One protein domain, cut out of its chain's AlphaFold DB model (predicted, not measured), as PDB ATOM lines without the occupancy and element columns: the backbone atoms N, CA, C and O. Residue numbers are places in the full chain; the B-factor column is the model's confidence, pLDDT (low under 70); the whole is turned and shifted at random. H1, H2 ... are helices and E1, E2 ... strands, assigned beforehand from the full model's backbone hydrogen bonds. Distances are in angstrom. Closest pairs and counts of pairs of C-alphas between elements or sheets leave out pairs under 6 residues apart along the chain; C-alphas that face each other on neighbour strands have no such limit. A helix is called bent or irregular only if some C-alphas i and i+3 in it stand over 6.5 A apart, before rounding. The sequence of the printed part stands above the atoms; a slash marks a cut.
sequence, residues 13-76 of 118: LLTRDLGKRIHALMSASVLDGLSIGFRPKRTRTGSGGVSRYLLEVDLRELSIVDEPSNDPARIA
ATOM      1  N   LEU A  13      -0.481   2.516  -0.413       47.88
ATOM      2  CA  LEU A  13      -1.877   2.792  -0.030       47.88
ATOM      3  C   LEU A  13      -2.139   4.302   0.178       47.88
ATOM      4  O   LEU A  13      -3.261   4.719   0.450       47.88
ATOM      5  N   LEU A  14      -1.103   5.129   0.020       45.31
ATOM      6  CA  LEU A  14      -1.088   6.578   0.117       45.31
ATOM      7  C   LEU A  14      -1.163   7.260  -1.260       45.31
ATOM      8  O   LEU A  14      -0.582   8.330  -1.452       45.31
ATOM      9  N   THR A  15      -1.921   6.728  -2.225       51.41
ATOM     10  CA  THR A  15      -2.563   7.675  -3.150       51.41
ATOM     11  C   THR A  15      -3.454   8.574  -2.298       51.41
ATOM     12  O   THR A  15      -4.151   8.109  -1.392       51.41
ATOM     13  N   ARG A  16      -3.355   9.891  -2.513       61.88
ATOM     14  CA  ARG A  16      -3.796  10.921  -1.555       61.88
ATOM     15  C   ARG A  16      -5.270  10.796  -1.139       61.88
ATOM     16  O   ARG A  16      -5.627  11.332  -0.097       61.88
ATOM     17  N   ASP A  17      -6.092  10.081  -1.904       74.88
ATOM     18  CA  ASP A  17      -7.513   9.857  -1.620       74.88
ATOM     19  C   ASP A  17      -7.807   8.519  -0.928       74.88
ATOM     20  O   ASP A  17      -8.636   8.482  -0.015       74.88
ATOM     21  N   LEU A  18      -7.109   7.434  -1.286       78.44
ATOM     22  CA  LEU A  18      -7.269   6.143  -0.607       78.44
ATOM     23  C   LEU A  18      -6.748   6.219   0.830       78.44
ATOM     24  O   LEU A  18      -7.448   5.815   1.756       78.44
ATOM     25  N   GLY A  19      -5.578   6.831   1.029       79.50
ATOM     26  CA  GLY A  19      -5.005   7.019   2.361       79.50
ATOM     27  C   GLY A  19      -5.913   7.835   3.286       79.50
ATOM     28  O   GLY A  19      -6.089   7.475   4.446       79.50
ATOM     29  N   LYS A  20      -6.567   8.888   2.769       82.19
ATOM     30  CA  LYS A  20      -7.551   9.675   3.538       82.19
ATOM     31  C   LYS A  20      -8.780   8.856   3.915       82.19
ATOM     32  O   LYS A  20      -9.268   8.990   5.032       82.19
ATOM     33  N   ARG A  21      -9.288   8.020   3.000       84.12
ATOM     34  CA  ARG A  21     -10.430   7.137   3.282       84.12
ATOM     35  C   ARG A  21     -10.088   6.118   4.357       84.12
ATOM     36  O   ARG A  21     -10.851   5.981   5.302       84.12
ATOM     37  N   ILE A  22      -8.932   5.467   4.245       84.75
ATOM     38  CA  ILE A  22      -8.451   4.524   5.260       84.75
ATOM     39  C   ILE A  22      -8.295   5.242   6.602       84.75
ATOM     40  O   ILE A  22      -8.847   4.785   7.592       84.75
ATOM     41  N   HIS A  23      -7.654   6.412   6.630       84.25
ATOM     42  CA  HIS A  23      -7.514   7.203   7.854       84.25
ATOM     43  C   HIS A  23      -8.867   7.574   8.480       84.25
ATOM     44  O   HIS A  23      -9.020   7.495   9.695       84.25
ATOM     45  N   ALA A  24      -9.860   7.965   7.676       85.56
ATOM     46  CA  ALA A  24     -11.201   8.264   8.175       85.56
ATOM     47  C   ALA A  24     -11.878   7.023   8.784       85.56
ATOM     48  O   ALA A  24     -12.473   7.122   9.852       85.56
ATOM     49  N   LEU A  25     -11.737   5.854   8.147       87.00
ATOM     50  CA  LEU A  25     -12.253   4.581   8.662       87.00
ATOM     51  C   LEU A  25     -11.543   4.139   9.950       87.00
ATOM     52  O   LEU A  25     -12.199   3.661  10.869       87.00
ATOM     53  N   MET A  26     -10.227   4.345  10.044       87.38
ATOM     54  CA  MET A  26      -9.452   4.105  11.268       87.38
ATOM     55  C   MET A  26      -9.877   5.057  12.392       87.38
ATOM     56  O   MET A  26     -10.065   4.633  13.525       87.38
ATOM     57  N   SER A  27     -10.085   6.340  12.070       84.81
ATOM     58  CA  SER A  27     -10.531   7.364  13.031       84.81
ATOM     59  C   SER A  27     -11.943   7.094  13.559       84.81
ATOM     60  O   SER A  27     -12.273   7.497  14.667       84.81
ATOM     61  N   ALA A  28     -12.779   6.421  12.763       86.00
ATOM     62  CA  ALA A  28     -14.105   5.956  13.158       86.00
ATOM     63  C   ALA A  28     -14.085   4.578  13.854       86.00
ATOM     64  O   ALA A  28     -15.152   4.018  14.090       86.00
ATOM     65  N   SER A  29     -12.901   4.014  14.132       83.12
ATOM     66  CA  SER A  29     -12.711   2.669  14.702       83.12
ATOM     67  C   SER A  29     -13.390   1.542  13.908       83.12
ATOM     68  O   SER A  29     -13.721   0.501  14.458       83.12
ATOM     69  N   VAL A  30     -13.600   1.735  12.600       86.38
ATOM     70  CA  VAL A  30     -14.139   0.699  11.699       86.38
ATOM     71  C   VAL A  30     -13.024  -0.227  11.212       86.38
ATOM     72  O   VAL A  30     -13.230  -1.419  11.029       86.38
ATOM     73  N   LEU A  31     -11.837   0.337  10.980       87.31
ATOM     74  CA  LEU A  31     -10.632  -0.389  10.592       87.31
ATOM     75  C   LEU A  31      -9.561  -0.168  11.656       87.31
ATOM     76  O   LEU A  31      -8.674   0.665  11.482       87.31
ATOM     77  N   ASP A  32      -9.669  -0.869  12.778       89.81
ATOM     78  CA  ASP A  32      -8.745  -0.731  13.904       89.81
ATOM     79  C   ASP A  32      -7.925  -1.997  14.183       89.81
ATOM     80  O   ASP A  32      -7.140  -2.013  15.123       89.81
ATOM     81  N   GLY A  33      -8.062  -3.045  13.373       90.38
ATOM     82  CA  GLY A  33      -7.331  -4.297  13.515       90.38
ATOM     83  C   GLY A  33      -6.076  -4.367  12.646       90.38
ATOM     84  O   GLY A  33      -5.976  -3.750  11.581       90.38
ATOM     85  N   LEU A  34      -5.119  -5.187  13.076       91.94
ATOM     86  CA  LEU A  34      -3.950  -5.585  12.297       91.94
ATOM     87  C   LEU A  34      -3.900  -7.098  12.112       91.94
ATOM     88  O   LEU A  34      -4.106  -7.875  13.042       91.94
ATOM     89  N   SER A  35      -3.521  -7.507  10.906       90.62
ATOM     90  CA  SER A  35      -3.218  -8.898  10.587       90.62
ATOM     91  C   SER A  35      -1.879  -9.011   9.868       90.62
ATOM     92  O   SER A  35      -1.459  -8.099   9.151       90.62
ATOM     93  N   ILE A  36      -1.203 -10.142  10.064       90.88
ATOM     94  CA  ILE A  36       0.068 -10.455   9.414       90.88
ATOM     95  C   ILE A  36      -0.021 -11.760   8.635       90.88
ATOM     96  O   ILE A  36      -0.458 -12.790   9.149       90.88
ATOM     97  N   GLY A  37       0.495 -11.732   7.412       90.25
ATOM     98  CA  GLY A  37       0.803 -12.935   6.655       90.25
ATOM     99  C   GLY A  37       2.274 -13.285   6.847       90.25
ATOM    100  O   GLY A  37       3.168 -12.471   6.595       90.25
ATOM    101  N   PHE A  38       2.553 -14.504   7.299       94.19
ATOM    102  CA  PHE A  38       3.916 -14.970   7.537       94.19
ATOM    103  C   PHE A  38       4.087 -16.439   7.157       94.19
ATOM    104  O   PHE A  38       3.131 -17.215   7.105       94.19
ATOM    105  N   ARG A  39       5.342 -16.837   6.924       93.94
ATOM    106  CA  ARG A  39       5.723 -18.241   6.756       93.94
ATOM    107  C   ARG A  39       6.580 -18.684   7.942       93.94
ATOM    108  O   ARG A  39       7.644 -18.106   8.155       93.94
ATOM    109  N   PRO A  40       6.176 -19.713   8.704       95.12
ATOM    110  CA  PRO A  40       7.013 -20.233   9.776       95.12
ATOM    111  C   PRO A  40       8.284 -20.875   9.203       95.12
ATOM    112  O   PRO A  40       8.211 -21.668   8.261       95.12
ATOM    113  N   LYS A  41       9.440 -20.542   9.784       96.94
ATOM    114  CA  LYS A  41      10.731 -21.194   9.506       96.94
ATOM    115  C   LYS A  41      11.047 -22.250  10.539       96.94
ATOM    116  O   LYS A  41      11.421 -23.366  10.194       96.94
ATOM    117  N   ARG A  42      10.846 -21.900  11.809       96.12
ATOM    118  CA  ARG A  42      11.088 -22.785  12.941       96.12
ATOM    119  C   ARG A  42       9.961 -22.656  13.948       96.12
ATOM    120  O   ARG A  42       9.572 -21.556  14.339       96.12
ATOM    121  N   THR A  43       9.440 -23.800  14.369       96.62
ATOM    122  CA  THR A  43       8.347 -23.881  15.340       96.62
ATOM    123  C   THR A  43       8.659 -24.933  16.390       96.62
ATOM    124  O   THR A  43       9.476 -25.824  16.159       96.62
ATOM    125  N   ARG A  44       8.015 -24.814  17.546       95.50
ATOM    126  CA  ARG A  44       8.045 -25.807  18.619       95.50
ATOM    127  C   ARG A  44       6.612 -26.157  18.990       95.50
ATOM    128  O   ARG A  44       5.762 -25.265  19.013       95.50
ATOM    129  N   THR A  45       6.351 -27.421  19.306       95.62
ATOM    130  CA  THR A  45       5.051 -27.852  19.835       95.62
ATOM    131  C   THR A  45       4.693 -27.030  21.069       95.62
ATOM    132  O   THR A  45       5.558 -26.734  21.900       95.62
ATOM    133  N   GLY A  46       3.438 -26.595  21.144       93.88
ATOM    134  CA  GLY A  46       2.958 -25.847  22.292       93.88
ATOM    135  C   GLY A  46       2.698 -26.748  23.499       93.88
ATOM    136  O   GLY A  46       2.662 -27.974  23.391       93.88
ATOM    137  N   SER A  47       2.550 -26.134  24.666       91.81
ATOM    138  CA  SER A  47       2.138 -26.799  25.901       91.81
ATOM    139  C   SER A  47       1.076 -25.951  26.599       91.81
ATOM    140  O   SER A  47       0.903 -24.776  26.274       91.81
ATOM    141  N   GLY A  48       0.322 -26.550  27.525       90.25
ATOM    142  CA  GLY A  48      -0.652 -25.810  28.337       90.25
ATOM    143  C   GLY A  48      -1.745 -25.104  27.524       90.25
ATOM    144  O   GLY A  48      -2.065 -23.957  27.807       90.25
ATOM    145  N   GLY A  49      -2.281 -25.755  26.486       87.75
ATOM    146  CA  GLY A  49      -3.352 -25.199  25.642       87.75
ATOM    147  C   GLY A  49      -2.872 -24.353  24.460       87.75
ATOM    148  O   GLY A  49      -3.658 -24.041  23.569       87.75
ATOM    149  N   VAL A  50      -1.577 -24.043  24.379       90.31
ATOM    150  CA  VAL A  50      -0.987 -23.436  23.182       90.31
ATOM    151  C   VAL A  50      -0.777 -24.518  22.124       90.31
ATOM    152  O   VAL A  50      -0.188 -25.558  22.405       90.31
ATOM    153  N   SER A  51      -1.218 -24.274  20.887       90.56
ATOM    154  CA  SER A  51      -1.021 -25.223  19.779       90.56
ATOM    155  C   SER A  51       0.452 -25.314  19.351       90.56
ATOM    156  O   SER A  51       1.009 -26.405  19.209       90.56
ATOM    157  N   ARG A  52       1.116 -24.165  19.169       94.12
ATOM    158  CA  ARG A  52       2.529 -24.087  18.771       94.12
ATOM    159  C   ARG A  52       3.162 -22.754  19.142       94.12
ATOM    160  O   ARG A  52       2.485 -21.732  19.181       94.12
ATOM    161  N   TYR A  53       4.480 -22.763  19.295       93.06
ATOM    162  CA  TYR A  53       5.307 -21.566  19.383       93.06
ATOM    163  C   TYR A  53       6.003 -21.304  18.046       93.06
ATOM    164  O   TYR A  53       6.601 -22.209  17.456       93.06
ATOM    165  N   LEU A  54       5.943 -20.057  17.584       92.62
ATOM    166  CA  LEU A  54       6.675 -19.575  16.416       92.62
ATOM    167  C   LEU A  54       8.016 -19.019  16.895       92.62
ATOM    168  O   LEU A  54       8.054 -17.975  17.536       92.62
ATOM    169  N   LEU A  55       9.106 -19.741  16.633       94.00
ATOM    170  CA  LEU A  55      10.446 -19.329  17.069       94.00
ATOM    171  C   LEU A  55      11.124 -18.432  16.036       94.00
ATOM    172  O   LEU A  55      11.956 -17.603  16.384       94.00
ATOM    173  N   GLU A  56      10.790 -18.632  14.764       92.81
ATOM    174  CA  GLU A  56      11.316 -17.856  13.650       92.81
ATOM    175  C   GLU A  56      10.292 -17.848  12.515       92.81
ATOM    176  O   GLU A  56       9.734 -18.896  12.153       92.81
ATOM    177  N   VAL A  57      10.042 -16.667  11.957       93.75
ATOM    178  CA  VAL A  57       9.072 -16.456  10.883       93.75
ATOM    179  C   VAL A  57       9.659 -15.541   9.816       93.75
ATOM    180  O   VAL A  57      10.309 -14.549  10.131       93.75
ATOM    181  N   ASP A  58       9.357 -15.840   8.557       94.06
ATOM    182  CA  ASP A  58       9.471 -14.862   7.480       94.06
ATOM    183  C   ASP A  58       8.178 -14.050   7.453       94.06
ATOM    184  O   ASP A  58       7.129 -14.563   7.042       94.06
ATOM    185  N   LEU A  59       8.241 -12.786   7.869       92.12
ATOM    186  CA  LEU A  59       7.122 -11.859   7.725       92.12
ATOM    187  C   LEU A  59       6.983 -11.456   6.249       92.12
ATOM    188  O   LEU A  59       7.959 -11.050   5.619       92.12
ATOM    189  N   ARG A  60       5.783 -11.606   5.679       89.94
ATOM    190  CA  ARG A  60       5.526 -11.356   4.248       89.94
ATOM    191  C   ARG A  60       4.685 -10.112   4.027       89.94
ATOM    192  O   ARG A  60       4.966  -9.364   3.098       89.94
ATOM    193  N   GLU A  61       3.682  -9.902   4.867       88.25
ATOM    194  CA  GLU A  61       2.758  -8.781   4.750       88.25
ATOM    195  C   GLU A  61       2.219  -8.347   6.113       88.25
ATOM    196  O   GLU A  61       2.210  -9.115   7.079       88.25
ATOM    197  N   LEU A  62       1.741  -7.107   6.142       89.19
ATOM    198  CA  LEU A  62       0.993  -6.497   7.229       89.19
ATOM    199  C   LEU A  62      -0.213  -5.795   6.601       89.19
ATOM    200  O   LEU A  62      -0.043  -5.029   5.653       89.19
ATOM    201  N   SER A  63      -1.406  -6.059   7.123       88.06
ATOM    202  CA  SER A  63      -2.666  -5.518   6.607       88.06
ATOM    203  C   SER A  63      -3.504  -4.911   7.726       88.06
ATOM    204  O   SER A  63      -3.461  -5.382   8.863       88.06
ATOM    205  N   ILE A  64      -4.283  -3.885   7.381       90.06
ATOM    206  CA  ILE A  64      -5.318  -3.306   8.246       90.06
ATOM    207  C   ILE A  64      -6.613  -4.083   7.994       90.06
ATOM    208  O   ILE A  64      -6.990  -4.280   6.837       90.06
ATOM    209  N   VAL A  65      -7.269  -4.530   9.060       89.69
ATOM    210  CA  VAL A  65      -8.499  -5.339   9.019       89.69
ATOM    211  C   VAL A  65      -9.524  -4.785  10.013       89.69
ATOM    212  O   VAL A  65      -9.171  -3.970  10.862       89.69
ATOM    213  N   ASP A  66     -10.783  -5.204   9.913       89.12
ATOM    214  CA  ASP A  66     -11.790  -4.932  10.947       89.12
ATOM    215  C   ASP A  66     -11.663  -5.929  12.114       89.12
ATOM    216  O   ASP A  66     -11.627  -5.538  13.279       89.12
ATOM    217  N   GLU A  67     -11.488  -7.214  11.794       89.50
ATOM    218  CA  GLU A  67     -11.444  -8.313  12.747       89.50
ATOM    219  C   GLU A  67     -10.090  -9.044  12.693       89.50
ATOM    220  O   GLU A  67      -9.844  -9.895  11.828       89.50
ATOM    221  N   PRO A  68      -9.152  -8.707  13.594       91.00
ATOM    222  CA  PRO A  68      -7.885  -9.392  13.712       91.00
ATOM    223  C   PRO A  68      -8.078 -10.765  14.354       91.00
ATOM    224  O   PRO A  68      -8.821 -10.944  15.310       91.00
ATOM    225  N   SER A  69      -7.298 -11.747  13.911       86.31
ATOM    226  CA  SER A  69      -7.285 -13.078  14.539       86.31
ATOM    227  C   SER A  69      -6.638 -13.107  15.934       86.31
ATOM    228  O   SER A  69      -6.564 -14.167  16.551       86.31
ATOM    229  N   ASN A  70      -6.105 -11.976  16.398       86.50
ATOM    230  CA  ASN A  70      -5.535 -11.788  17.725       86.50
ATOM    231  C   ASN A  70      -6.120 -10.499  18.312       86.50
ATOM    232  O   ASN A  70      -5.725  -9.422  17.871       86.50
ATOM    233  N   ASP A  71      -7.018 -10.598  19.294       86.44
ATOM    234  CA  ASP A  71      -7.770  -9.453  19.836       86.44
ATOM    235  C   ASP A  71      -6.902  -8.244  20.233       86.44
ATOM    236  O   ASP A  71      -7.306  -7.120  19.938       86.44
ATOM    237  N   PRO A  72      -5.703  -8.412  20.835       87.62
ATOM    238  CA  PRO A  72      -4.815  -7.294  21.161       87.62
ATOM    239  C   PRO A  72      -4.128  -6.637  19.955       87.62
ATOM    240  O   PRO A  72      -3.445  -5.630  20.126       87.62
ATOM    241  N   ALA A  73      -4.241  -7.189  18.743       90.25
ATOM    242  CA  ALA A  73      -3.650  -6.624  17.532       90.25
ATOM    243  C   ALA A  73      -4.498  -5.455  16.999       90.25
ATOM    244  O   ALA A  73      -4.988  -5.495  15.870       90.25
ATOM    245  N   ARG A  74      -4.672  -4.419  17.826       88.88
ATOM    246  CA  ARG A  74      -5.412  -3.194  17.502       88.88
ATOM    247  C   ARG A  74      -4.467  -2.025  17.224       88.88
ATOM    248  O   ARG A  74      -3.361  -1.952  17.760       88.88
ATOM    249  N   ILE A  75      -4.905  -1.099  16.380       87.00
ATOM    250  CA  ILE A  75      -4.184   0.117  16.016       87.00
ATOM    251  C   ILE A  75      -4.556   1.213  17.011       87.00
ATOM    252  O   ILE A  75      -5.665   1.738  16.994       87.00
ATOM    253  N   ALA A  76      -3.605   1.592  17.861       78.12
ATOM    254  CA  ALA A  76      -3.767   2.746  18.733       78.12
ATOM    255  C   ALA A  76      -3.622   4.053  17.938       78.12
ATOM    256  O   ALA A  76      -2.665   4.237  17.180       78.12
TER     257      ALA A  76
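Overview. This is residues 13 to 76 of the 118 residues of the protein "HK97 family prohead peptidase protein" of Rhizobium gallicum (UniProt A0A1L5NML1). A long two-strand hairpin, E1 and E2, is sharply bent into an arch, with one short helix, H1, beyond its open end. The 64 printed residues hold H1, E1 and E2 in that order, in an antiparallel sheet E1 - E2 and the class mixed, helices and strands. The whole is loose, with a radius of gyration of the C-alphas of 15.4 A and spans of 45 by 22 by 14 A.

Along the chain. H1, residues 18 to 27, begins at C-alpha 18 (-7.269, 6.143, -0.607) and is 14.1 A long. E1, residues 33 to 45, measures 27.4 A. E2, residues 52 to 65, measures 23.8 A and ends at C-alpha 65 (-8.499, -5.339, 9.019).

Arrangement. E1 and E2 form a hairpin, antiparallel at 164 degrees; N 33 and O 65 are 2.9 A apart and N 44 and O 53 3.0 A, within hydrogen-bond range. E1 bends by 95 degrees at residue 41, and E2 by 105 degrees at residue 56. H1 and E2 are apart. In H1 every O i to N i+4 pair is within hydrogen-bond range.

Size, cuts and confidence. The C-alphas of Arg 16 and Gly 48, the two farthest apart, are 47.5 A apart. Residues 15 to 21, of which 18 to 21 belong to H1, stand free. The printed part has no cut and no long link between its named elements. Residues 13 to 16 have pLDDT under 70.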